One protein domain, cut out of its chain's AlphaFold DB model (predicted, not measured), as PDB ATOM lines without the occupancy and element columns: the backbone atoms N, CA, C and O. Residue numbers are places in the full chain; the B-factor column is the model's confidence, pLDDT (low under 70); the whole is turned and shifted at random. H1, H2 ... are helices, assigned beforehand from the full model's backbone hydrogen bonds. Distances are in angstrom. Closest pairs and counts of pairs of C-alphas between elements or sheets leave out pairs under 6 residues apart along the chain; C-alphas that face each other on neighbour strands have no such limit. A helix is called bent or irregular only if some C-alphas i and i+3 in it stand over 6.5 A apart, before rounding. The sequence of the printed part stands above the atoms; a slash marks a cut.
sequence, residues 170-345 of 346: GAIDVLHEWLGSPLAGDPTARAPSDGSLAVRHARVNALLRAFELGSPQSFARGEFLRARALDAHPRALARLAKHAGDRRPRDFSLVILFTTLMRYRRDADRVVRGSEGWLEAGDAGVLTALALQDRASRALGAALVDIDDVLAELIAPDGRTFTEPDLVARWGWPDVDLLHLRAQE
ATOM      1  N   GLY A 170      79.328 -28.828 -58.084       96.75
ATOM      2  CA  GLY A 170      80.319 -28.012 -57.389       96.75
ATOM      3  C   GLY A 170      79.923 -27.699 -55.946       96.75
ATOM      4  O   GLY A 170      78.941 -28.209 -55.407       96.75
ATOM      5  N   ALA A 171      80.670 -26.792 -55.317       96.50
ATOM      6  CA  ALA A 171      80.356 -26.304 -53.972       96.50
ATOM      7  C   ALA A 171      78.975 -25.633 -53.872       96.50
ATOM      8  O   ALA A 171      78.323 -25.712 -52.833       96.50
ATOM      9  N   ILE A 172      78.499 -25.013 -54.955       96.06
ATOM     10  CA  ILE A 172      77.155 -24.432 -55.002       96.06
ATOM     11  C   ILE A 172      76.063 -25.506 -54.871       96.06
ATOM     12  O   ILE A 172      75.061 -25.289 -54.195       96.06
ATOM     13  N   ASP A 173      76.275 -26.702 -55.430       95.62
ATOM     14  CA  ASP A 173      75.343 -27.821 -55.291       95.62
ATOM     15  C   ASP A 173      75.328 -28.368 -53.857       95.62
ATOM     16  O   ASP A 173      74.267 -28.764 -53.377       95.62
ATOM     17  N   VAL A 174      76.461 -28.323 -53.138       95.56
ATOM     18  CA  VAL A 174      76.503 -28.622 -51.691       95.56
ATOM     19  C   VAL A 174      75.545 -27.694 -50.947       95.56
ATOM     20  O   VAL A 174      74.748 -28.165 -50.138       95.56
ATOM     21  N   LEU A 175      75.587 -26.389 -51.241       93.88
ATOM     22  CA  LEU A 175      74.707 -25.397 -50.619       93.88
ATOM     23  C   LEU A 175      73.243 -25.636 -50.971       93.88
ATOM     24  O   LEU A 175      72.399 -25.648 -50.078       93.88
ATOM     25  N   HIS A 176      72.930 -25.854 -52.248       91.81
ATOM     26  CA  HIS A 176      71.556 -26.076 -52.694       91.81
ATOM     27  C   HIS A 176      70.940 -27.348 -52.101       91.81
ATOM     28  O   HIS A 176      69.804 -27.305 -51.621       91.81
ATOM     29  N   GLU A 177      71.675 -28.464 -52.092       91.19
ATOM     30  CA  GLU A 177      71.200 -29.712 -51.482       91.19
ATOM     31  C   GLU A 177      71.113 -29.585 -49.954       91.19
ATOM     32  O   GLU A 177      70.168 -30.094 -49.348       91.19
ATOM     33  N   TRP A 178      72.041 -28.855 -49.322       91.19
ATOM     34  CA  TRP A 178      71.985 -28.574 -47.888       91.19
ATOM     35  C   TRP A 178      70.749 -27.751 -47.514       91.19
ATOM     36  O   TRP A 178      69.991 -28.165 -46.643       91.19
ATOM     37  N   LEU A 179      70.516 -26.615 -48.177       88.69
ATOM     38  CA  LEU A 179      69.386 -25.716 -47.905       88.69
ATOM     39  C   LEU A 179      68.034 -26.372 -48.218       88.69
ATOM     40  O   LEU A 179      67.063 -26.139 -47.504       88.69
ATOM     41  N   GLY A 180      67.986 -27.235 -49.236       82.00
ATOM     42  CA  GLY A 180      66.808 -28.036 -49.567       82.00
ATOM     43  C   GLY A 180      66.561 -29.224 -48.629       82.00
ATOM     44  O   GLY A 180      65.556 -29.919 -48.792       82.00
ATOM     45  N   SER A 181      67.457 -29.491 -47.674       80.12
ATOM     46  CA  SER A 181      67.331 -30.587 -46.714       80.12
ATOM     47  C   SER A 181      66.779 -30.092 -45.366       80.12
ATOM     48  O   SER A 181      67.319 -29.153 -44.786       80.12
ATOM     49  N   PRO A 182      65.775 -30.765 -44.773       67.88
ATOM     50  CA  PRO A 182      65.327 -30.559 -43.390       67.88
ATOM     51  C   PRO A 182      66.450 -30.628 -42.346       67.88
ATOM     52  O   PRO A 182      66.362 -29.980 -41.299       67.88
ATOM     53  N   LEU A 183      67.545 -31.346 -42.650       62.47
ATOM     54  CA  LEU A 183      68.763 -31.345 -41.829       62.47
ATOM     55  C   LEU A 183      69.354 -29.951 -41.613       62.47
ATOM     56  O   LEU A 183      70.070 -29.752 -40.633       62.47
ATOM     57  N   ALA A 184      69.062 -28.990 -42.496       60.44
ATOM     58  CA  ALA A 184      69.495 -27.609 -42.345       60.44
ATOM     59  C   ALA A 184      68.991 -26.975 -41.044       60.44
ATOM     60  O   ALA A 184      69.490 -25.912 -40.677       60.44
ATOM     61  N   GLY A 185      68.069 -27.630 -40.325       54.19
ATOM     62  CA  GLY A 185      67.827 -27.443 -38.899       54.19
ATOM     63  C   GLY A 185      66.391 -27.063 -38.577       54.19
ATOM     64  O   GLY A 185      66.186 -26.238 -37.683       54.19
ATOM     65  N   ASP A 186      65.420 -27.568 -39.339       58.38
ATOM     66  CA  ASP A 186      64.003 -27.412 -39.020       58.38
ATOM     67  C   ASP A 186      63.452 -28.705 -38.397       58.38
ATOM     68  O   ASP A 186      63.009 -29.597 -39.120       58.38
ATOM     69  N   PRO A 187      63.514 -28.851 -37.062       53.06
ATOM     70  CA  PRO A 187      63.078 -30.069 -36.387       53.06
ATOM     71  C   PRO A 187      61.560 -30.285 -36.457       53.06
ATOM     72  O   PRO A 187      61.094 -31.352 -36.067       53.06
ATOM     73  N   THR A 188      60.780 -29.296 -36.911       56.72
ATOM     74  CA  THR A 188      59.315 -29.397 -37.008       56.72
ATOM     75  C   THR A 188      58.835 -29.756 -38.413       56.72
ATOM     76  O   THR A 188      57.657 -30.078 -38.586       56.72
ATOM     77  N   ALA A 189      59.723 -29.749 -39.413       60.69
ATOM     78  CA  ALA A 189      59.386 -30.161 -40.767       60.69
ATOM     79  C   ALA A 189      59.022 -31.653 -40.782       60.69
ATOM     80  O   ALA A 189      59.841 -32.516 -40.456       60.69
ATOM     81  N   ARG A 190      57.782 -31.972 -41.171       63.78
ATOM     82  CA  ARG A 190      57.390 -33.362 -41.419       63.78
ATOM     83  C   ARG A 190      58.182 -33.885 -42.610       63.78
ATOM     84  O   ARG A 190      58.227 -33.240 -43.656       63.78
ATOM     85  N   ALA A 191      58.787 -35.054 -42.441       66.00
ATOM     86  CA  ALA A 191      59.398 -35.770 -43.545       66.00
ATOM     87  C   ALA A 191      58.327 -36.079 -44.609       66.00
ATOM     88  O   ALA A 191      57.285 -36.631 -44.248       66.00
ATOM     89  N   PRO A 192      58.562 -35.738 -45.888       68.62
ATOM     90  CA  PRO A 192      57.806 -36.303 -47.000       68.62
ATOM     91  C   PRO A 192      57.764 -37.835 -46.909       68.62
ATOM     92  O   PRO A 192      58.778 -38.456 -46.571       68.62
ATOM     93  N   SER A 193      56.604 -38.435 -47.186       73.81
ATOM     94  CA  SER A 193      56.422 -39.894 -47.206       73.81
ATOM     95  C   SER A 193      57.066 -40.555 -48.426       73.81
ATOM     96  O   SER A 193      57.525 -41.689 -48.313       73.81
ATOM     97  N   ASP A 194      57.216 -39.807 -49.524       73.62
ATOM     98  CA  ASP A 194      57.762 -40.242 -50.820       73.62
ATOM     99  C   ASP A 194      59.249 -40.658 -50.806       73.62
ATOM    100  O   ASP A 194      59.844 -40.944 -51.845       73.62
ATOM    101  N   GLY A 195      59.912 -40.640 -49.646       78.25
ATOM    102  CA  GLY A 195      61.336 -40.958 -49.522       78.25
ATOM    103  C   GLY A 195      62.279 -39.904 -50.121       78.25
ATOM    104  O   GLY A 195      63.501 -40.049 -50.009       78.25
ATOM    105  N   SER A 196      61.764 -38.802 -50.683       80.38
ATOM    106  CA  SER A 196      62.574 -37.726 -51.274       80.38
ATOM    107  C   SER A 196      63.545 -37.119 -50.262       80.38
ATOM    108  O   SER A 196      64.674 -36.761 -50.603       80.38
ATOM    109  N   LEU A 197      63.150 -37.074 -48.987       80.94
ATOM    110  CA  LEU A 197      64.022 -36.660 -47.894       80.94
ATOM    111  C   LEU A 197      65.219 -37.594 -47.713       80.94
ATOM    112  O   LEU A 197      66.345 -37.120 -47.552       80.94
ATOM    113  N   ALA A 198      64.999 -38.908 -47.746       82.88
ATOM    114  CA  ALA A 198      66.077 -39.879 -47.597       82.88
ATOM    115  C   ALA A 198      67.089 -39.751 -48.747       82.88
ATOM    116  O   ALA A 198      68.300 -39.757 -48.511       82.88
ATOM    117  N   VAL A 199      66.605 -39.533 -49.974       88.06
ATOM    118  CA  VAL A 199      67.465 -39.291 -51.141       88.06
ATOM    119  C   VAL A 199      68.241 -37.980 -51.003       88.06
ATOM    120  O   VAL A 199      69.459 -37.983 -51.172       88.06
ATOM    121  N   ARG A 200      67.595 -36.869 -50.622       87.56
ATOM    122  CA  ARG A 200      68.296 -35.591 -50.367       87.56
ATOM    123  C   ARG A 200      69.361 -35.731 -49.283       87.56
ATOM    124  O   ARG A 200      70.476 -35.242 -49.438       87.56
ATOM    125  N   HIS A 201      69.050 -36.450 -48.208       87.50
ATOM    126  CA  HIS A 201      70.005 -36.760 -47.151       87.50
ATOM    127  C   HIS A 201      71.221 -37.533 -47.686       87.50
ATOM    128  O   HIS A 201      72.365 -37.209 -47.357       87.50
ATOM    129  N   ALA A 202      70.997 -38.540 -48.533       90.69
ATOM    130  CA  ALA A 202      72.071 -39.295 -49.168       90.69
ATOM    131  C   ALA A 202      72.924 -38.420 -50.106       90.69
ATOM    132  O   ALA A 202      74.152 -38.491 -50.030       90.69
ATOM    133  N   ARG A 203      72.301 -37.538 -50.905       93.75
ATOM    134  CA  ARG A 203      72.997 -36.570 -51.777       93.75
ATOM    135  C   ARG A 203      73.901 -35.625 -50.993       93.75
ATOM    136  O   ARG A 203      75.081 -35.510 -51.318       93.75
ATOM    137  N   VAL A 204      73.380 -35.011 -49.926       93.69
ATOM    138  CA  VAL A 204      74.174 -34.149 -49.033       93.69
ATOM    139  C   VAL A 204      75.377 -34.917 -48.497       93.69
ATOM    140  O   VAL A 204      76.504 -34.456 -48.624       93.69
ATOM    141  N   ASN A 205      75.172 -36.119 -47.957       93.81
ATOM    142  CA  ASN A 205      76.275 -36.912 -47.414       93.81
ATOM    143  C   ASN A 205      77.320 -37.301 -48.471       93.81
ATOM    144  O   ASN A 205      78.513 -37.289 -48.170       93.81
ATOM    145  N   ALA A 206      76.901 -37.641 -49.692       96.25
ATOM    146  CA  ALA A 206      77.817 -37.940 -50.790       96.25
ATOM    147  C   ALA A 206      78.678 -36.719 -51.151       96.25
ATOM    148  O   ALA A 206      79.897 -36.845 -51.250       96.25
ATOM    149  N   LEU A 207      78.072 -35.532 -51.246       97.12
ATOM    150  CA  LEU A 207      78.794 -34.286 -51.507       97.12
ATOM    151  C   LEU A 207      79.738 -33.909 -50.359       97.12
ATOM    152  O   LEU A 207      80.899 -33.599 -50.609       97.12
ATOM    153  N   LEU A 208      79.296 -33.992 -49.099       96.62
ATOM    154  CA  LEU A 208      80.165 -33.703 -47.952       96.62
ATOM    155  C   LEU A 208      81.386 -34.632 -47.912       96.62
ATOM    156  O   LEU A 208      82.481 -34.177 -47.581       96.62
ATOM    157  N   ARG A 209      81.229 -35.908 -48.292       97.25
ATOM    158  CA  ARG A 209      82.358 -36.836 -48.450       97.25
ATOM    159  C   ARG A 209      83.264 -36.451 -49.617       97.25
ATOM    160  O   ARG A 209      84.473 -36.416 -49.427       97.25
ATOM    161  N   ALA A 210      82.702 -36.152 -50.789       97.62
ATOM    162  CA  ALA A 210      83.473 -35.793 -51.982       97.62
ATOM    163  C   ALA A 210      84.337 -34.541 -51.773       97.62
ATOM    164  O   ALA A 210      85.487 -34.495 -52.201       97.62
ATOM    165  N   PHE A 211      83.810 -33.553 -51.048       97.19
ATOM    166  CA  PHE A 211      84.519 -32.319 -50.714       97.19
ATOM    167  C   PHE A 211      85.327 -32.382 -49.406       97.19
ATOM    168  O   PHE A 211      85.981 -31.396 -49.064       97.19
ATOM    169  N   GLU A 212      85.304 -33.515 -48.692       96.62
ATOM    170  CA  GLU A 212      86.009 -33.731 -47.416       96.62
ATOM    171  C   GLU A 212      85.599 -32.736 -46.311       96.62
ATOM    172  O   GLU A 212      86.415 -32.209 -45.555       96.62
ATOM    173  N   LEU A 213      84.297 -32.466 -46.204       95.69
ATOM    174  CA  LEU A 213      83.729 -31.447 -45.311       95.69
ATOM    175  C   LEU A 213      83.278 -32.001 -43.946       95.69
ATOM    176  O   LEU A 213      82.781 -31.253 -43.102       95.69
ATOM    177  N   GLY A 214      83.456 -33.306 -43.725       94.69
ATOM    178  CA  GLY A 214      83.055 -34.010 -42.507       94.69
ATOM    179  C   GLY A 214      81.594 -34.472 -42.515       94.69
ATOM    180  O   GLY A 214      80.975 -34.644 -43.564       94.69
ATOM    181  N   SER A 215      81.046 -34.727 -41.325       93.06
ATOM    182  CA  SER A 215      79.635 -35.092 -41.153       93.06
ATOM    183  C   SER A 215      78.715 -33.878 -41.347       93.06
ATOM    184  O   SER A 215      79.172 -32.741 -41.195       93.06
ATOM    185  N   PRO A 216      77.403 -34.074 -41.583       91.31
ATOM    186  CA  PRO A 216      76.434 -32.978 -41.590       91.31
ATOM    187  C   PRO A 216      76.530 -32.061 -40.361       91.31
ATOM    188  O   PRO A 216      76.490 -30.840 -40.488       91.31
ATOM    189  N   GLN A 217      76.713 -32.621 -39.164       90.62
ATOM    190  CA  GLN A 217      76.802 -31.842 -37.927       90.62
ATOM    191  C   GLN A 217      78.088 -31.007 -37.860       90.62
ATOM    192  O   GLN A 217      78.047 -29.854 -37.428       90.62
ATOM    193  N   SER A 218      79.220 -31.567 -38.297       93.38
ATOM    194  CA  SER A 218      80.498 -30.848 -38.378       93.38
ATOM    195  C   SER A 218      80.473 -29.764 -39.457       93.38
ATOM    196  O   SER A 218      80.949 -28.651 -39.221       93.38
ATOM    197  N   PHE A 219      79.850 -30.045 -40.605       95.19
ATOM    198  CA  PHE A 219      79.642 -29.076 -41.678       95.19
ATOM    199  C   PHE A 219      78.789 -27.895 -41.210       95.19
ATOM    200  O   PHE A 219      79.213 -26.751 -41.346       95.19
ATOM    201  N   ALA A 220      77.650 -28.154 -40.558       92.19
ATOM    202  CA  ALA A 220      76.767 -27.114 -40.023       92.19
ATOM    203  C   ALA A 220      77.470 -26.169 -39.031       92.19
ATOM    204  O   ALA A 220      77.108 -25.001 -38.911       92.19
ATOM    205  N   ARG A 221      78.485 -26.673 -38.319       93.50
ATOM    206  CA  ARG A 221      79.312 -25.913 -37.370       93.50
ATOM    207  C   ARG A 221      80.552 -25.282 -38.009       93.50
ATOM    208  O   ARG A 221      81.326 -24.659 -37.289       93.50
ATOM    209  N   GLY A 222      80.767 -25.458 -39.314       95.19
ATOM    210  CA  GLY A 222      81.923 -24.937 -40.044       95.19
ATOM    211  C   GLY A 222      83.260 -25.550 -39.619       95.19
ATOM    212  O   GLY A 222      84.293 -24.901 -39.755       95.19
ATOM    213  N   GLU A 223      83.287 -26.770 -39.070       96.00
ATOM    214  CA  GLU A 223      84.517 -27.338 -38.487       96.00
ATOM    215  C   GLU A 223      85.633 -27.548 -39.519       96.00
ATOM    216  O   GLU A 223      86.807 -27.385 -39.185       96.00
ATOM    217  N   PHE A 224      85.270 -27.801 -40.779       95.06
ATOM    218  CA  PHE A 224      86.198 -27.932 -41.908       95.06
ATOM    219  C   PHE A 224      87.010 -26.653 -42.198       95.06
ATOM    220  O   PHE A 224      88.021 -26.711 -42.898       95.06
ATOM    221  N   LEU A 225      86.597 -25.501 -41.651       95.44
ATOM    222  CA  LEU A 225      87.292 -24.216 -41.789       95.44
ATOM    223  C   LEU A 225      88.312 -23.957 -40.675       95.44
ATOM    224  O   LEU A 225      89.112 -23.038 -40.808       95.44
ATOM    225  N   ARG A 226      88.325 -24.739 -39.582       93.06
ATOM    226  CA  ARG A 226      89.197 -24.466 -38.417       93.06
ATOM    227  C   ARG A 226      90.689 -24.478 -38.754       93.06
ATOM    228  O   ARG A 226      91.448 -23.751 -38.128       93.06
ATOM    229  N   ALA A 227      91.090 -25.307 -39.716       87.38
ATOM    230  CA  ALA A 227      92.476 -25.430 -40.161       87.38
ATOM    231  C   ALA A 227      92.798 -24.573 -41.401       87.38
ATOM    232  O   ALA A 227      93.928 -24.612 -41.880       87.38
ATOM    233  N   ARG A 228      91.822 -23.832 -41.953       89.38
ATOM    234  CA  ARG A 228      92.015 -23.028 -43.169       89.38
ATOM    235  C   ARG A 228      92.409 -21.601 -42.803       89.38
ATOM    236  O   ARG A 228      91.804 -20.984 -41.928       89.38
ATOM    237  N   ALA A 229      93.423 -21.084 -43.485       84.69
ATOM    238  CA  ALA A 229      93.857 -19.706 -43.330       84.69
ATOM    239  C   ALA A 229      92.956 -18.758 -44.144       84.69
ATOM    240  O   ALA A 229      92.427 -19.129 -45.192       84.69
ATOM    241  N   LEU A 230      92.745 -17.539 -43.644       81.31
ATOM    242  CA  LEU A 230      91.832 -16.558 -44.246       81.31
ATOM    243  C   LEU A 230      92.269 -16.138 -45.660       81.31
ATOM    244  O   LEU A 230      91.440 -15.949 -46.548       81.31
ATOM    245  N   ASP A 231      93.577 -16.022 -45.866       81.69
ATOM    246  CA  ASP A 231      94.232 -15.675 -47.128       81.69
ATOM    247  C   ASP A 231      94.079 -16.747 -48.220       81.69
ATOM    248  O   ASP A 231      94.223 -16.429 -49.399       81.69
ATOM    249  N   ALA A 232      93.682 -17.973 -47.864       84.81
ATOM    250  CA  ALA A 232      93.327 -19.018 -48.825       84.81
ATOM    251  C   ALA A 232      92.000 -18.749 -49.569       84.81
ATOM    252  O   ALA A 232      91.652 -19.500 -50.478       84.81
ATOM    253  N   HIS A 233      91.259 -17.691 -49.210       88.19
ATOM    254  CA  HIS A 233      89.944 -17.366 -49.778       88.19
ATOM    255  C   HIS A 233      89.866 -15.935 -50.356       88.19
ATOM    256  O   HIS A 233      88.963 -15.163 -50.005       88.19
ATOM    257  N   PRO A 234      90.781 -15.529 -51.257       86.12
ATOM    258  CA  PRO A 234      90.890 -14.139 -51.704       86.12
ATOM    259  C   PRO A 234      89.628 -13.631 -52.419       86.12
ATOM    260  O   PRO A 234      89.270 -12.459 -52.290       86.12
ATOM    261  N   ARG A 235      88.909 -14.505 -53.137       90.06
ATOM    262  CA  ARG A 235      87.672 -14.134 -53.844       90.06
ATOM    263  C   ARG A 235      86.519 -13.873 -52.883       90.06
ATOM    264  O   ARG A 235      85.796 -12.893 -53.058       90.06
ATOM    265  N   ALA A 236      86.374 -14.707 -51.852       89.12
ATOM    266  CA  ALA A 236      85.379 -14.501 -50.803       89.12
ATOM    267  C   ALA A 236      85.616 -13.162 -50.090       89.12
ATOM    268  O   ALA A 236      84.687 -12.373 -49.920       89.12
ATOM    269  N   LEU A 237      86.873 -12.862 -49.749       86.19
ATOM    270  CA  LEU A 237      87.250 -11.598 -49.116       86.19
ATOM    271  C   LEU A 237      86.953 -10.384 -49.999       86.19
ATOM    272  O   LEU A 237      86.391  -9.404 -49.512       86.19
ATOM    273  N   ALA A 238      87.278 -10.449 -51.293       87.88
ATOM    274  CA  ALA A 238      86.989  -9.369 -52.234       87.88
ATOM    275  C   ALA A 238      85.478  -9.086 -52.346       87.88
ATOM    276  O   ALA A 238      85.059  -7.927 -52.352       87.88
ATOM    277  N   ARG A 239      84.646 -10.137 -52.371       89.81
ATOM    278  CA  ARG A 239      83.179 -10.005 -52.399       89.81
ATOM    279  C   ARG A 239      82.622  -9.411 -51.114       89.81
ATOM    280  O   ARG A 239      81.756  -8.545 -51.176       89.81
ATOM    281  N   LEU A 240      83.134  -9.821 -49.956       86.06
ATOM    282  CA  LEU A 240      82.736  -9.227 -48.679       86.06
ATOM    283  C   LEU A 240      83.139  -7.751 -48.606       86.06
ATOM    284  O   LEU A 240      82.335  -6.917 -48.197       86.06
ATOM    285  N   ALA A 241      84.349  -7.411 -49.059       84.25
ATOM    286  CA  ALA A 241      84.847  -6.037 -49.072       84.25
ATOM    287  C   ALA A 241      83.985  -5.102 -49.935       84.25
ATOM    288  O   ALA A 241      83.716  -3.976 -49.518       84.25
ATOM    289  N   LYS A 242      83.480  -5.580 -51.082       87.12
ATOM    290  CA  LYS A 242      82.535  -4.840 -51.945       87.12
ATOM    291  C   LYS A 242      81.303  -4.341 -51.177       87.12
ATOM    292  O   LYS A 242      80.820  -3.250 -51.460       87.12
ATOM    293  N   HIS A 243      80.813  -5.121 -50.212       83.81
ATOM    294  CA  HIS A 243      79.595  -4.814 -49.447       83.81
ATOM    295  C   HIS A 243      79.864  -4.196 -48.072       83.81
ATOM    296  O   HIS A 243      78.978  -3.578 -47.487       83.81
ATOM    297  N   ALA A 244      81.079  -4.344 -47.545       79.38
ATOM    298  CA  ALA A 244      81.446  -3.839 -46.226       79.38
ATOM    299  C   ALA A 244      81.725  -2.320 -46.202       79.38
ATOM    300  O   ALA A 244      81.701  -1.710 -45.126       79.38
ATOM    301  N   GLY A 245      81.966  -1.694 -47.361       75.06
ATOM    302  CA  GLY A 245      82.376  -0.288 -47.445       75.06
ATOM    303  C   GLY A 245      83.674  -0.040 -46.664       75.06
ATOM    304  O   GLY A 245      84.594  -0.854 -46.709       75.06
ATOM    305  N   ASP A 246      83.734   1.042 -45.882       70.25
ATOM    306  CA  ASP A 246      84.909   1.374 -45.052       70.25
ATOM    307  C   ASP A 246      85.075   0.475 -43.814       70.25
ATOM    308  O   ASP A 246      86.075   0.555 -43.092       70.25
ATOM    309  N   ARG A 247      84.102  -0.401 -43.536       66.38
ATOM    310  CA  ARG A 247      84.176  -1.336 -42.412       66.38
ATOM    311  C   ARG A 247      85.112  -2.473 -42.789       66.38
ATOM    312  O   ARG A 247      84.682  -3.513 -43.278       66.38
ATOM    313  N   ARG A 248      86.409  -2.297 -42.542       57.94
ATOM    314  CA  ARG A 248      87.356  -3.408 -42.666       57.94
ATOM    315  C   ARG A 248      86.977  -4.499 -41.667       57.94
ATOM    316  O   ARG A 248      86.899  -4.204 -40.469       57.94
ATOM    317  N   PRO A 249      86.780  -5.744 -42.118       56.69
ATOM    318  CA  PRO A 249      86.667  -6.854 -41.196       56.69
ATOM    319  C   PRO A 249      87.966  -6.929 -40.383       56.69
ATOM    320  O   PRO A 249      89.043  -7.113 -40.947       56.69
ATOM    321  N   ARG A 250      87.888  -6.717 -39.067       58.62
ATOM    322  CA  ARG A 250      88.979  -7.094 -38.157       58.62
ATOM    323  C   ARG A 250      88.931  -8.607 -37.992       58.62
ATOM    324  O   ARG A 250      87.821  -9.133 -37.978       58.62
ATOM    325  N   ASP A 251      90.096  -9.250 -37.892       63.72
ATOM    326  CA  ASP A 251      90.321 -10.674 -37.599       63.72
ATOM    327  C   ASP A 251      89.048 -11.423 -37.189       63.72
ATOM    328  O   ASP A 251      88.664 -11.453 -36.018       63.72
ATOM    329  N   PHE A 252      88.345 -11.983 -38.173       73.94
ATOM    330  CA  PHE A 252      87.111 -12.711 -37.931       73.94
ATOM    331  C   PHE A 252      87.319 -14.174 -38.305       73.94
ATOM    332  O   PHE A 252      87.967 -14.516 -39.294       73.94
ATOM    333  N   SER A 253      86.776 -15.058 -37.477       87.88
ATOM    334  CA  SER A 253      86.860 -16.496 -37.702       87.88
ATOM    335  C   SER A 253      86.063 -16.881 -38.949       87.88
ATOM    336  O   SER A 253      84.868 -16.581 -39.030       87.88
ATOM    337  N   LEU A 254      86.691 -17.605 -39.884       90.94
ATOM    338  CA  LEU A 254      86.012 -18.206 -41.040       90.94
ATOM    339  C   LEU A 254      84.810 -19.053 -40.612       90.94
ATOM    340  O   LEU A 254      83.779 -19.049 -41.278       90.94
ATOM    341  N   VAL A 255      84.916 -19.723 -39.462       94.44
ATOM    342  CA  VAL A 255      83.830 -20.512 -38.874       94.44
ATOM    343  C   VAL A 255      82.640 -19.619 -38.518       94.44
ATOM    344  O   VAL A 255      81.500 -19.942 -38.852       94.44
ATOM    345  N   ILE A 256      82.890 -18.475 -37.871       92.00
ATOM    346  CA  ILE A 256      81.838 -17.514 -37.507       92.00
ATOM    347  C   ILE A 256      81.221 -16.914 -38.767       92.00
ATOM    348  O   ILE A 256      79.998 -16.841 -38.857       92.00
ATOM    349  N   LEU A 257      82.029 -16.538 -39.762       91.94
ATOM    350  CA  LEU A 257      81.512 -16.026 -41.030       91.94
ATOM    351  C   LEU A 257      80.602 -17.054 -41.709       91.94
ATOM    352  O   LEU A 257      79.453 -16.743 -42.010       91.94
ATOM    353  N   PHE A 258      81.101 -18.274 -41.917       95.00
ATOM    354  CA  PHE A 258      80.372 -19.342 -42.592       95.00
ATOM    355  C   PHE A 258      79.045 -19.643 -41.900       95.00
ATOM    356  O   PHE A 258      77.997 -19.603 -42.532       95.00
ATOM    357  N   THR A 259      79.071 -19.881 -40.587       94.25
ATOM    358  CA  THR A 259      77.855 -20.177 -39.814       94.25
ATOM    359  C   THR A 259      76.864 -19.010 -39.826       94.25
ATOM    360  O   THR A 259      75.659 -19.235 -39.943       94.25
ATOM    361  N   THR A 260      77.348 -17.763 -39.781       93.75
ATOM    362  CA  THR A 260      76.499 -16.564 -39.884       93.75
ATOM    363  C   THR A 260      75.824 -16.465 -41.250       93.75
ATOM    364  O   THR A 260      74.606 -16.291 -41.321       93.75
ATOM    365  N   LEU A 261      76.597 -16.608 -42.329       94.62
ATOM    366  CA  LEU A 261      76.092 -16.543 -43.699       94.62
ATOM    367  C   LEU A 261      75.148 -17.707 -44.009       94.62
ATOM    368  O   LEU A 261      74.089 -17.475 -44.581       94.62
ATOM    369  N   MET A 262      75.464 -18.928 -43.573       94.19
ATOM    370  CA  MET A 262      74.584 -20.092 -43.722       94.19
ATOM    371  C   MET A 262      73.248 -19.890 -43.009       94.19
ATOM    372  O   MET A 262      72.201 -20.196 -43.578       94.19
ATOM    373  N   ARG A 263      73.259 -19.351 -41.780       91.88
ATOM    374  CA  ARG A 263      72.022 -19.045 -41.045       91.88
ATOM    375  C   ARG A 263      71.186 -18.011 -41.791       91.88
ATOM    376  O   ARG A 263      70.013 -18.255 -42.046       91.88
ATOM    377  N   TYR A 264      71.806 -16.898 -42.184       93.75
ATOM    378  CA  TYR A 264      71.133 -15.856 -42.956       93.75
ATOM    379  C   TYR A 264      70.557 -16.402 -44.269       93.75
ATOM    380  O   TYR A 264      69.388 -16.180 -44.573       93.75
ATOM    381  N   ARG A 265      71.351 -17.171 -45.021       93.31
ATOM    382  CA  ARG A 265      70.942 -17.747 -46.302       93.31
ATOM    383  C   ARG A 265      69.771 -18.712 -46.151       93.31
ATOM    384  O   ARG A 265      68.886 -18.698 -47.001       93.31
ATOM    385  N   ARG A 266      69.743 -19.508 -45.078       89.00
ATOM    386  CA  ARG A 266      68.626 -20.399 -44.733       89.00
ATOM    387  C   ARG A 266      67.352 -19.625 -44.398       89.00
ATOM    388  O   ARG A 266      66.281 -19.992 -44.873       89.00
ATOM    389  N   ASP A 267      67.454 -18.576 -43.588       89.06
ATOM    390  CA  ASP A 267      66.297 -17.746 -43.242       89.06
ATOM    391  C   ASP A 267      65.733 -17.049 -44.487       89.06
ATOM    392  O   ASP A 267      64.519 -17.021 -44.684       89.06
ATOM    393  N   ALA A 268      66.605 -16.575 -45.379       90.44
ATOM    394  CA  ALA A 268      66.198 -16.012 -46.659       90.44
ATOM    395  C   ALA A 268      65.591 -17.068 -47.602       90.44
ATOM    396  O   ALA A 268      64.582 -16.791 -48.247       90.44
ATOM    397  N   ASP A 269      66.142 -18.288 -47.646       87.19
ATOM    398  CA  ASP A 269      65.625 -19.391 -48.474       87.19
ATOM    399  C   ASP A 269      64.167 -19.724 -48.139       87.19
ATOM    400  O   ASP A 269      63.343 -19.888 -49.034       87.19
ATOM    401  N   ARG A 270      63.822 -19.733 -46.847       83.06
ATOM    402  CA  ARG A 270      62.443 -19.943 -46.375       83.06
ATOM    403  C   ARG A 270      61.469 -18.896 -46.907       83.06
ATOM    404  O   ARG A 270      60.327 -19.228 -47.206       83.06
ATOM    405  N   VAL A 271      61.911 -17.643 -47.025       83.44
ATOM    406  CA  VAL A 271      61.099 -16.558 -47.591       83.44
ATOM    407  C   VAL A 271      60.976 -16.722 -49.105       83.44
ATOM    408  O   VAL A 271      59.869 -16.666 -49.634       83.44
ATOM    409  N   VAL A 272      62.094 -16.983 -49.794       84.25
ATOM    410  CA  VAL A 272      62.136 -17.174 -51.255       84.25
ATOM    411  C   VAL A 272      61.219 -18.322 -51.687       84.25
ATOM    412  O   VAL A 272      60.448 -18.168 -52.632       84.25
ATOM    413  N   ARG A 273      61.249 -19.445 -50.964       78.06
ATOM    414  CA  ARG A 273      60.464 -20.647 -51.277       78.06
ATOM    415  C   ARG A 273      59.050 -20.648 -50.702       78.06
ATOM    416  O   ARG A 273      58.340 -21.633 -50.861       78.06
ATOM    417  N   GLY A 274      58.605 -19.575 -50.044       73.69
ATOM    418  CA  GLY A 274      57.303 -19.542 -49.365       73.69
ATOM    419  C   GLY A 274      56.085 -19.778 -50.276       73.69
ATOM    420  O   GLY A 274      54.996 -20.039 -49.772       73.69
ATOM    421  N   SER A 275      56.246 -19.674 -51.601       67.38
ATOM    422  CA  SER A 275      55.211 -19.953 -52.610       67.38
ATOM    423  C   SER A 275      55.363 -21.320 -53.286       67.38
ATOM    424  O   SER A 275      54.493 -21.709 -54.063       67.38
ATOM    425  N   GLU A 276      56.443 -22.061 -53.020       64.94
ATOM    426  CA  GLU A 276      56.622 -23.409 -53.561       64.94
ATOM    427  C   GLU A 276      55.582 -24.347 -52.925       64.94
ATOM    428  O   GLU A 276      55.571 -24.543 -51.713       64.94
ATOM    429  N   GLY A 277      54.688 -24.921 -53.738       58.09
ATOM    430  CA  GLY A 277      53.662 -25.876 -53.285       58.09
ATOM    431  C   GLY A 277      52.210 -25.448 -53.509       58.09
ATOM    432  O   GLY A 277      51.309 -26.258 -53.311       58.09
ATOM    433  N   TRP A 278      51.958 -24.223 -53.980       63.00
ATOM    434  CA  TRP A 278      50.627 -23.810 -54.431       63.00
ATOM    435  C   TRP A 278      50.399 -24.302 -55.865       63.00
ATOM    436  O   TRP A 278      50.785 -23.639 -56.823       63.00
ATOM    437  N   LEU A 279      49.844 -25.508 -56.006       51.62
ATOM    438  CA  LEU A 279      49.659 -26.160 -57.308       51.62
ATOM    439  C   LEU A 279      48.409 -25.678 -58.056       51.62
ATOM    440  O   LEU A 279      48.409 -25.672 -59.283       51.62
ATOM    441  N   GLU A 280      47.373 -25.225 -57.347       50.81
ATOM    442  CA  GLU A 280      46.115 -24.800 -57.962       50.81
ATOM    443  C   GLU A 280      45.509 -23.620 -57.196       50.81
ATOM    444  O   GLU A 280      45.169 -23.717 -56.017       50.81
ATOM    445  N   ALA A 281      45.361 -22.487 -57.879       58.12
ATOM    446  CA  ALA A 281      44.577 -21.356 -57.408       58.12
ATOM    447  C   ALA A 281      43.611 -20.954 -58.523       58.12
ATOM    448  O   ALA A 281      44.021 -20.403 -59.540       58.12
ATOM    449  N   GLY A 282      42.322 -21.257 -58.349       55.34
ATOM    450  CA  GLY A 282      41.282 -20.863 -59.309       55.34
ATOM    451  C   GLY A 282      40.901 -19.379 -59.233       55.34
ATOM    452  O   GLY A 282      40.226 -18.871 -60.122       55.34
ATOM    453  N   ASP A 283      41.326 -18.680 -58.177       80.25
ATOM    454  CA  ASP A 283      41.003 -17.276 -57.936       80.25
ATOM    455  C   ASP A 283      42.074 -16.332 -58.509       80.25
ATOM    456  O   ASP A 283      43.270 -16.474 -58.244       80.25
ATOM    457  N   ALA A 284      41.638 -15.325 -59.269       76.12
ATOM    458  CA  ALA A 284      42.527 -14.362 -59.918       76.12
ATOM    459  C   ALA A 284      43.319 -13.492 -58.919       76.12
ATOM    460  O   ALA A 284      44.453 -13.098 -59.211       76.12
ATOM    461  N   GLY A 285      42.757 -13.203 -57.742       80.69
ATOM    462  CA  GLY A 285      43.443 -12.490 -56.667       80.69
ATOM    463  C   GLY A 285      44.579 -13.324 -56.078       80.69
ATOM    464  O   GLY A 285      45.694 -12.821 -55.922       80.69
ATOM    465  N   VAL A 286      44.338 -14.616 -55.850       79.19
ATOM    466  CA  VAL A 286      45.371 -15.565 -55.405       79.19
ATOM    467  C   VAL A 286      46.457 -15.739 -56.469       79.19
ATOM    468  O   VAL A 286      47.638 -15.641 -56.143       79.19
ATOM    469  N   LEU A 287      46.097 -15.900 -57.747       79.06
ATOM    470  CA  LEU A 287      47.072 -15.965 -58.848       79.06
ATOM    471  C   LEU A 287      47.938 -14.698 -58.930       79.06
ATOM    472  O   LEU A 287      49.150 -14.781 -59.132       79.06
ATOM    473  N   THR A 288      47.335 -13.523 -58.727       81.94
ATOM    474  CA  THR A 288      48.062 -12.245 -58.695       81.94
ATOM    475  C   THR A 288      49.023 -12.181 -57.508       81.94
ATOM    476  O   THR A 288      50.175 -11.779 -57.674       81.94
ATOM    477  N   ALA A 289      48.585 -12.605 -56.320       84.12
ATOM    478  CA  ALA A 289      49.434 -12.663 -55.133       84.12
ATOM    479  C   ALA A 289      50.627 -13.613 -55.333       84.12
ATOM    480  O   ALA A 289      51.761 -13.226 -55.050       84.12
ATOM    481  N   LEU A 290      50.396 -14.804 -55.901       82.50
ATOM    482  CA  LEU A 290      51.449 -15.766 -56.239       82.50
ATOM    483  C   LEU A 290      52.454 -15.184 -57.242       82.50
ATOM    484  O   LEU A 290      53.659 -15.307 -57.039       82.50
ATOM    485  N   ALA A 291      51.985 -14.494 -58.287       83.12
ATOM    486  CA  ALA A 291      52.861 -13.860 -59.274       83.12
ATOM    487  C   ALA A 291      53.714 -12.725 -58.673       83.12
ATOM    488  O   ALA A 291      54.899 -12.591 -58.994       83.12
ATOM    489  N   LEU A 292      53.132 -11.901 -57.792       86.31
ATOM    490  CA  LEU A 292      53.862 -10.849 -57.076       86.31
ATOM    491  C   LEU A 292      54.897 -11.437 -56.114       86.31
ATOM    492  O   LEU A 292      56.028 -10.949 -56.064       86.31
ATOM    493  N   GLN A 293      54.526 -12.491 -55.389       86.38
ATOM    494  CA  GLN A 293      55.430 -13.203 -54.498       86.38
ATOM    495  C   GLN A 293      56.587 -13.836 -55.274       86.38
ATOM    496  O   GLN A 293      57.732 -13.598 -54.914       86.38
ATOM    497  N   ASP A 294      56.328 -14.542 -56.377       84.50
ATOM    498  CA  ASP A 294      57.373 -15.134 -57.219       84.50
ATOM    499  C   ASP A 294      58.353 -14.074 -57.753       84.50
ATOM    500  O   ASP A 294      59.574 -14.250 -57.717       84.50
ATOM    501  N   ARG A 295      57.842 -12.912 -58.180       85.44
ATOM    502  CA  ARG A 295      58.693 -11.785 -58.585       85.44
ATOM    503  C   ARG A 295      59.572 -11.290 -57.432       85.44
ATOM    504  O   ARG A 295      60.758 -11.029 -57.650       85.44
ATOM    505  N   ALA A 296      59.012 -11.142 -56.232       87.69
ATOM    506  CA  ALA A 296      59.758 -10.722 -55.047       87.69
ATOM    507  C   ALA A 296      60.809 -11.768 -54.639       87.69
ATOM    508  O   ALA A 296      61.963 -11.413 -54.399       87.69
ATOM    509  N   SER A 297      60.446 -13.052 -54.648       87.62
ATOM    510  CA  SER A 297      61.335 -14.185 -54.384       87.62
ATOM    511  C   SER A 297      62.501 -14.236 -55.365       87.62
ATOM    512  O   SER A 297      63.646 -14.372 -54.939       87.62
ATOM    513  N   ARG A 298      62.252 -14.043 -56.668       86.81
ATOM    514  CA  ARG A 298      63.312 -13.958 -57.686       86.81
ATOM    515  C   ARG A 298      64.252 -12.776 -57.451       86.81
ATOM    516  O   ARG A 298      65.465 -12.939 -57.567       86.81
ATOM    517  N   ALA A 299      63.719 -11.605 -57.097       89.25
ATOM    518  CA  ALA A 299      64.534 -10.430 -56.789       89.25
ATOM    519  C   ALA A 299      65.406 -10.642 -55.538       89.25
ATOM    520  O   ALA A 299      66.589 -10.301 -55.548       89.25
ATOM    521  N   LEU A 300      64.847 -11.252 -54.489       89.75
ATOM    522  CA  LEU A 300      65.591 -11.613 -53.284       89.75
ATOM    523  C   LEU A 300      66.666 -12.664 -53.592       89.75
ATOM    524  O   LEU A 300      67.816 -12.472 -53.215       89.75
ATOM    525  N   GLY A 301      66.330 -13.724 -54.332       88.25
ATOM    526  CA  GLY A 301      67.285 -14.746 -54.767       88.25
ATOM    527  C   GLY A 301      68.459 -14.160 -55.555       88.25
ATOM    528  O   GLY A 301      69.610 -14.469 -55.263       88.25
ATOM    529  N   ALA A 302      68.192 -13.236 -56.483       89.38
ATOM    530  CA  ALA A 302      69.239 -12.539 -57.230       89.38
ATOM    531  C   ALA A 302      70.174 -11.718 -56.320       89.38
ATOM    532  O   ALA A 302      71.378 -11.662 -56.564       89.38
ATOM    533  N   ALA A 303      69.646 -11.116 -55.250       90.12
ATOM    534  CA  ALA A 303      70.452 -10.383 -54.274       90.12
ATOM    535  C   ALA A 303      71.334 -11.298 -53.398       90.12
ATOM    536  O   ALA A 303      72.335 -10.837 -52.850       90.12
ATOM    537  N   LEU A 304      70.993 -12.586 -53.276       92.75
ATOM    538  CA  LEU A 304      71.730 -13.564 -52.464       92.75
ATOM    539  C   LEU A 304      72.914 -14.213 -53.194       92.75
ATOM    540  O   LEU A 304      73.730 -14.853 -52.536       92.75
ATOM    541  N   VAL A 305      73.060 -14.016 -54.510       92.69
ATOM    542  CA  VAL A 305      74.129 -14.640 -55.320       92.69
ATOM    543  C   VAL A 305      75.525 -14.370 -54.751       92.69
ATOM    544  O   VAL A 305      76.343 -15.278 -54.669       92.69
ATOM    545  N   ASP A 306      75.800 -13.145 -54.289       91.69
ATOM    546  CA  ASP A 306      77.108 -12.815 -53.705       91.69
ATOM    547  C   ASP A 306      77.378 -13.594 -52.399       91.69
ATOM    548  O   ASP A 306      78.530 -13.916 -52.109       91.69
ATOM    549  N   ILE A 307      76.339 -13.930 -51.625       94.50
ATOM    550  CA  ILE A 307      76.462 -14.763 -50.418       94.50
ATOM    551  C   ILE A 307      76.696 -16.222 -50.800       94.50
ATOM    552  O   ILE A 307      77.565 -16.864 -50.212       94.50
ATOM    553  N   ASP A 308      75.958 -16.724 -51.789       95.75
ATOM    554  CA  ASP A 308      76.104 -18.090 -52.294       95.75
ATOM    555  C   ASP A 308      77.512 -18.318 -52.864       95.75
ATOM    556  O   ASP A 308      78.156 -19.317 -52.543       95.75
ATOM    557  N   ASP A 309      78.052 -17.341 -53.595       94.81
ATOM    558  CA  ASP A 309      79.421 -17.376 -54.111       94.81
ATOM    559  C   ASP A 309      80.475 -17.347 -52.989       94.81
ATOM    560  O   ASP A 309      81.469 -18.073 -53.050       94.81
ATOM    561  N   VAL A 310      80.276 -16.532 -51.941       95.19
ATOM    562  CA  VAL A 310      81.168 -16.519 -50.766       95.19
ATOM    563  C   VAL A 310      81.138 -17.872 -50.061       95.19
ATOM    564  O   VAL A 310      82.190 -18.426 -49.751       95.19
ATOM    565  N   LEU A 311      79.951 -18.425 -49.817       96.62
ATOM    566  CA  LEU A 311      79.793 -19.727 -49.177       96.62
ATOM    567  C   LEU A 311      80.413 -20.854 -50.019       96.62
ATOM    568  O   LEU A 311      81.089 -21.721 -49.463       96.62
ATOM    569  N   ALA A 312      80.245 -20.825 -51.343       96.44
ATOM    570  CA  ALA A 312      80.814 -21.815 -52.253       96.44
ATOM    571  C   ALA A 312      82.352 -21.777 -52.249       96.44
ATOM    572  O   ALA A 312      82.993 -22.824 -52.161       96.44
ATOM    573  N   GLU A 313      82.950 -20.582 -52.253       95.31
ATOM    574  CA  GLU A 313      84.405 -20.399 -52.146       95.31
ATOM    575  C   GLU A 313      84.950 -20.863 -50.783       95.31
ATOM    576  O   GLU A 313      86.048 -21.415 -50.697       95.31
ATOM    577  N   LEU A 314      84.198 -20.665 -49.694       95.62
ATOM    578  CA  LEU A 314      84.589 -21.192 -48.382       95.62
ATOM    579  C   LEU A 314      84.591 -22.723 -48.376       95.62
ATOM    580  O   LEU A 314      85.484 -23.324 -47.776       95.62
ATOM    581  N   ILE A 315      83.631 -23.351 -49.058       96.19
ATOM    582  CA  ILE A 315      83.514 -24.807 -49.188       96.19
ATOM    583  C   ILE A 315      84.656 -25.383 -50.038       96.19
ATOM    584  O   ILE A 315      85.401 -26.241 -49.551       96.19
ATOM    585  N   ALA A 316      84.829 -24.885 -51.264       95.56
ATOM    586  CA  ALA A 316      85.818 -25.368 -52.228       95.56
ATOM    587  C   ALA A 316      86.583 -24.198 -52.880       95.56
ATOM    588  O   ALA A 316      86.248 -23.793 -53.996       95.56
ATOM    589  N   PRO A 317      87.622 -23.654 -52.216       92.62
ATOM    590  CA  PRO A 317      88.383 -22.507 -52.736       92.62
ATOM    591  C   PRO A 317      89.151 -22.819 -54.029       92.62
ATOM    592  O   PRO A 317      89.474 -21.930 -54.810       92.62
ATOM    593  N   ASP A 318      89.436 -24.094 -54.274       92.44
ATOM    594  CA  ASP A 318      90.071 -24.590 -55.493       92.44
ATOM    595  C   ASP A 318      89.086 -24.781 -56.658       92.44
ATOM    596  O   ASP A 318      89.501 -25.124 -57.764       92.44
ATOM    597  N   GLY A 319      87.786 -24.559 -56.431       92.69
ATOM    598  CA  GLY A 319      86.751 -24.745 -57.443       92.69
ATOM    599  C   GLY A 319      86.573 -26.203 -57.869       92.69
ATOM    600  O   GLY A 319      86.158 -26.443 -59.002       92.69
ATOM    601  N   ARG A 320      86.898 -27.177 -57.001       95.56
ATOM    602  CA  ARG A 320      86.687 -28.604 -57.293       95.56
ATOM    603  C   ARG A 320      85.243 -28.891 -57.704       95.56
ATOM    604  O   ARG A 320      84.288 -28.379 -57.119       95.56
ATOM    605  N   THR A 321      85.107 -29.775 -58.684       97.12
ATOM    606  CA  THR A 321      83.823 -30.262 -59.187       97.12
ATOM    607  C   THR A 321      83.873 -31.762 -59.425       97.12
ATOM    608  O   THR A 321      84.936 -32.301 -59.729       97.12
ATOM    609  N   PHE A 322      82.718 -32.416 -59.370       95.94
ATOM    610  CA  PHE A 322      82.580 -33.852 -59.589       95.94
ATOM    611  C   PHE A 322      81.486 -34.127 -60.610       95.94
ATOM    612  O   PHE A 322      80.444 -33.472 -60.585       95.94
ATOM    613  N   THR A 323      81.696 -35.094 -61.501       93.12
ATOM    614  CA  THR A 323      80.594 -35.569 -62.341       93.12
ATOM    615  C   THR A 323      79.660 -36.447 -61.511       93.12
ATOM    616  O   THR A 323      80.093 -37.118 -60.573       93.12
ATOM    617  N   GLU A 324      78.374 -36.462 -61.842       90.12
ATOM    618  CA  GLU A 324      77.409 -37.341 -61.181       90.12
ATOM    619  C   GLU A 324      77.813 -38.833 -61.243       90.12
ATOM    620  O   GLU A 324      77.810 -39.474 -60.190       90.12
ATOM    621  N   PRO A 325      78.292 -39.382 -62.383       88.44
ATOM    622  CA  PRO A 325      78.851 -40.736 -62.421       88.44
ATOM    623  C   PRO A 325      80.011 -40.968 -61.440       88.44
ATOM    624  O   PRO A 325      80.062 -42.015 -60.791       88.44
ATOM    625  N   ASP A 326      80.921 -39.999 -61.279       93.31
ATOM    626  CA  ASP A 326      82.009 -40.107 -60.299       93.31
ATOM    627  C   ASP A 326      81.463 -40.136 -58.860       93.31
ATOM    628  O   ASP A 326      81.918 -40.941 -58.039       93.31
ATOM    629  N   LEU A 327      80.463 -39.293 -58.564       94.94
ATOM    630  CA  LEU A 327      79.757 -39.253 -57.279       94.94
ATOM    631  C   LEU A 327      79.070 -40.581 -56.942       94.94
ATOM    632  O   LEU A 327      79.182 -41.049 -55.803       94.94
ATOM    633  N   VAL A 328      78.417 -41.215 -57.918       92.06
ATOM    634  CA  VAL A 328      77.795 -42.539 -57.755       92.06
ATOM    635  C   VAL A 328      78.868 -43.584 -57.457       92.06
ATOM    636  O   VAL A 328      78.785 -44.286 -56.449       92.06
ATOM    637  N   ALA A 329      79.915 -43.640 -58.284       93.00
ATOM    638  CA  ALA A 329      80.926 -44.691 -58.221       93.00
ATOM    639  C   ALA A 329      81.782 -44.659 -56.944       93.00
ATOM    640  O   ALA A 329      82.194 -45.712 -56.459       93.00
ATOM    641  N   ARG A 330      82.092 -43.469 -56.411       96.88
ATOM    642  CA  ARG A 330      83.091 -43.317 -55.333       96.88
ATOM    643  C   ARG A 330      82.521 -42.826 -54.010       96.88
ATOM    644  O   ARG A 330      83.110 -43.097 -52.967       96.88
ATOM    645  N   TRP A 331      81.400 -42.108 -54.032       96.94
ATOM    646  CA  TRP A 331      80.876 -41.432 -52.841       96.94
ATOM    647  C   TRP A 331      79.426 -41.790 -52.513       96.94
ATOM    648  O   TRP A 331      78.883 -41.239 -51.553       96.94
ATOM    649  N   GLY A 332      78.823 -42.748 -53.225       93.25
ATOM    650  CA  GLY A 332      77.490 -43.273 -52.923       93.25
ATOM    651  C   GLY A 332      76.374 -42.262 -53.174       93.25
ATOM    652  O   GLY A 332      75.445 -42.162 -52.373       93.25
ATOM    653  N   TRP A 333      76.498 -41.465 -54.236       93.31
ATOM    654  CA  TRP A 333      75.406 -40.613 -54.700       93.31
ATOM    655  C   TRP A 333      74.211 -41.464 -55.149       93.31
ATOM    656  O   TRP A 333      74.412 -42.452 -55.858       93.31
ATOM    657  N   PRO A 334      72.979 -41.121 -54.737       89.19
ATOM    658  CA  PRO A 334      71.798 -41.866 -55.147       89.19
ATOM    659  C   PRO A 334      71.443 -41.555 -56.606       89.19
ATOM    660  O   PRO A 334      71.100 -40.419 -56.936       89.19
ATOM    661  N   ASP A 335      71.466 -42.582 -57.453       83.19
ATOM    662  CA  ASP A 335      71.013 -42.542 -58.851       83.19
ATOM    663  C   ASP A 335      69.472 -42.593 -58.930       83.19
ATOM    664  O   ASP A 335      68.873 -43.583 -59.345       83.19
ATOM    665  N   VAL A 336      68.814 -41.558 -58.392       79.44
ATOM    666  CA  VAL A 336      67.345 -41.452 -58.299       79.44
ATOM    667  C   VAL A 336      66.898 -40.020 -58.604       79.44
ATOM    668  O   VAL A 336      67.462 -39.067 -58.054       79.44
ATOM    669  N   ASP A 337      65.848 -39.853 -59.420       71.25
ATOM    670  CA  ASP A 337      65.161 -38.564 -59.601       71.25
ATOM    671  C   ASP A 337      64.222 -38.289 -58.436       71.25
ATOM    672  O   ASP A 337      63.352 -39.099 -58.109       71.25
ATOM    673  N   LEU A 338      64.306 -37.086 -57.884       69.81
ATOM    674  CA  LEU A 338      63.339 -36.639 -56.890       69.81
ATOM    675  C   LEU A 338      61.961 -36.365 -57.510       69.81
ATOM    676  O   LEU A 338      60.961 -36.469 -56.805       69.81
ATOM    677  N   LEU A 339      61.883 -36.034 -58.806       64.44
ATOM    678  CA  LEU A 339      60.602 -35.857 -59.500       64.44
ATOM    679  C   LEU A 339      59.871 -37.188 -59.694       64.44
ATOM    680  O   LEU A 339      58.649 -37.226 -59.586       64.44
ATOM    681  N   HIS A 340      60.611 -38.277 -59.922       62.47
ATOM    682  CA  HIS A 340      60.024 -39.606 -60.095       62.47
ATOM    683  C   HIS A 340      59.393 -40.128 -58.797       62.47
ATOM    684  O   HIS A 340      58.316 -40.713 -58.838       62.47
ATOM    685  N   LEU A 341      60.006 -39.853 -57.639       62.19
ATOM    686  CA  LEU A 341      59.452 -40.246 -56.337       62.19
ATOM    687  C   LEU A 341      58.103 -39.574 -56.040       62.19
ATOM    688  O   LEU A 341      57.186 -40.229 -55.557       62.19
ATOM    689  N   ARG A 342      57.947 -38.294 -56.397       57.19
ATOM    690  CA  ARG A 342      56.692 -37.550 -56.183       57.19
ATOM    691  C   ARG A 342      55.525 -38.061 -57.026       57.19
ATOM    692  O   ARG A 342      54.379 -37.903 -56.627       57.19
ATOM    693  N   ALA A 343      55.807 -38.640 -58.192       53.97
ATOM    694  CA  ALA A 343      54.780 -39.130 -59.108       53.97
ATOM    695  C   ALA A 343      54.173 -40.479 -58.682       53.97
ATOM    696  O   ALA A 343      53.115 -40.834 -59.179       53.97
ATOM    697  N   GLN A 344      54.817 -41.230 -57.779       50.59
ATOM    698  CA  GLN A 344      54.323 -42.537 -57.318       50.59
ATOM    699  C   GLN A 344      53.259 -42.442 -56.206       50.59
ATOM    700  O   GLN A 344      52.642 -43.453 -55.876       50.59
ATOM    701  N   GLU A 345      53.041 -41.256 -55.623       44.00
ATOM    702  CA  GLU A 345      52.055 -41.022 -54.552       44.00
ATOM    703  C   GLU A 345      50.762 -40.319 -55.024       44.00
ATOM    704  O   GLU A 345      49.838 -40.169 -54.221       44.00
TER     705      GLU A 345
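AT A GLANCE: This is residues 170 to 345 of the 346 residues of an uncharacterized protein of Sandaracinus amylolyticus (UniProt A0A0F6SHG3). A short helix, H1, sits in the middle between two groups of helices: H2 with H3, H7 and H8 on one side, and H5 with the long bent H6 on the other, where H4 packs on the arm H6b. The arm H6a overlaps H5 with residues 294 to 301 and makes much of the longest axis. The printed part has 176 residues with eight named helices, H1 to H8 in order, and no named strand: all helix. It is compact, with a radius of gyration of the C-alphas of 18.1 A and spans of 54 by 44 by 29 A.

HOW THE PARTS SIT: H1, residues 171 to 179, and H2, residues 196 to 210, form a hairpin at a shallow tilt of 33 degrees, only just short of steep; their closest C-alphas, Glu 177 and Val 204, are 5.9 A apart. H3, residues 216 to 220, touches residues 204 to 208 of H2 alone, closest at C-alphas Pro 216 and Asn 205, 7.0 A. H6, residues 284 to 315, is one helix by its hydrogen bonds but bent, C-alphas 303 and 306 being 7.1 A apart; its arms are H6a, 284 to 303, and H6b, 306 to 315. H6b touches H1 about perpendicular, 74 degrees, and H4, residues 234 to 244; closest C-alphas are Ala 312 and Ala 171, 4.8 A, and Val 310 and Ala 236, 4.7 A. H5, residues 254 to 272, forms a hairpin with H6a, closest at C-alphas Val 272 and Ser 297, 4.4 A. H7, residues 324 to 331, and H8, residues 338 to 343, touch H2, closest at C-alphas Trp 331 and Ala 206, 5.1 A, and Leu 338 and Ser 196, 5.8 A. Every O i to N i+4 pair is within hydrogen-bond range except in H4, 6 of 7, H5, 14 of 15, and H8, 1 of 2.

IN THESE COORDINATES: H1 begins at C-alpha 171, (80.356, -26.304, -53.972), and H8 ends at C-alpha 343, (54.780, -39.130, -59.108). H2 is 21.0 A long, H5 26.0 A and H6a 28.8 A.

THE WHOLE: The C-alphas of Ala 227 and Asp 283 are farthest apart, 55.1 A. The printed part has no cut; the links H1 to H2, H3 to H4 and H5 to H6 are long. The model's pLDDT is under 70 in residues 182 to 192, 247 to 251, 275 to 282 and 338 to 345.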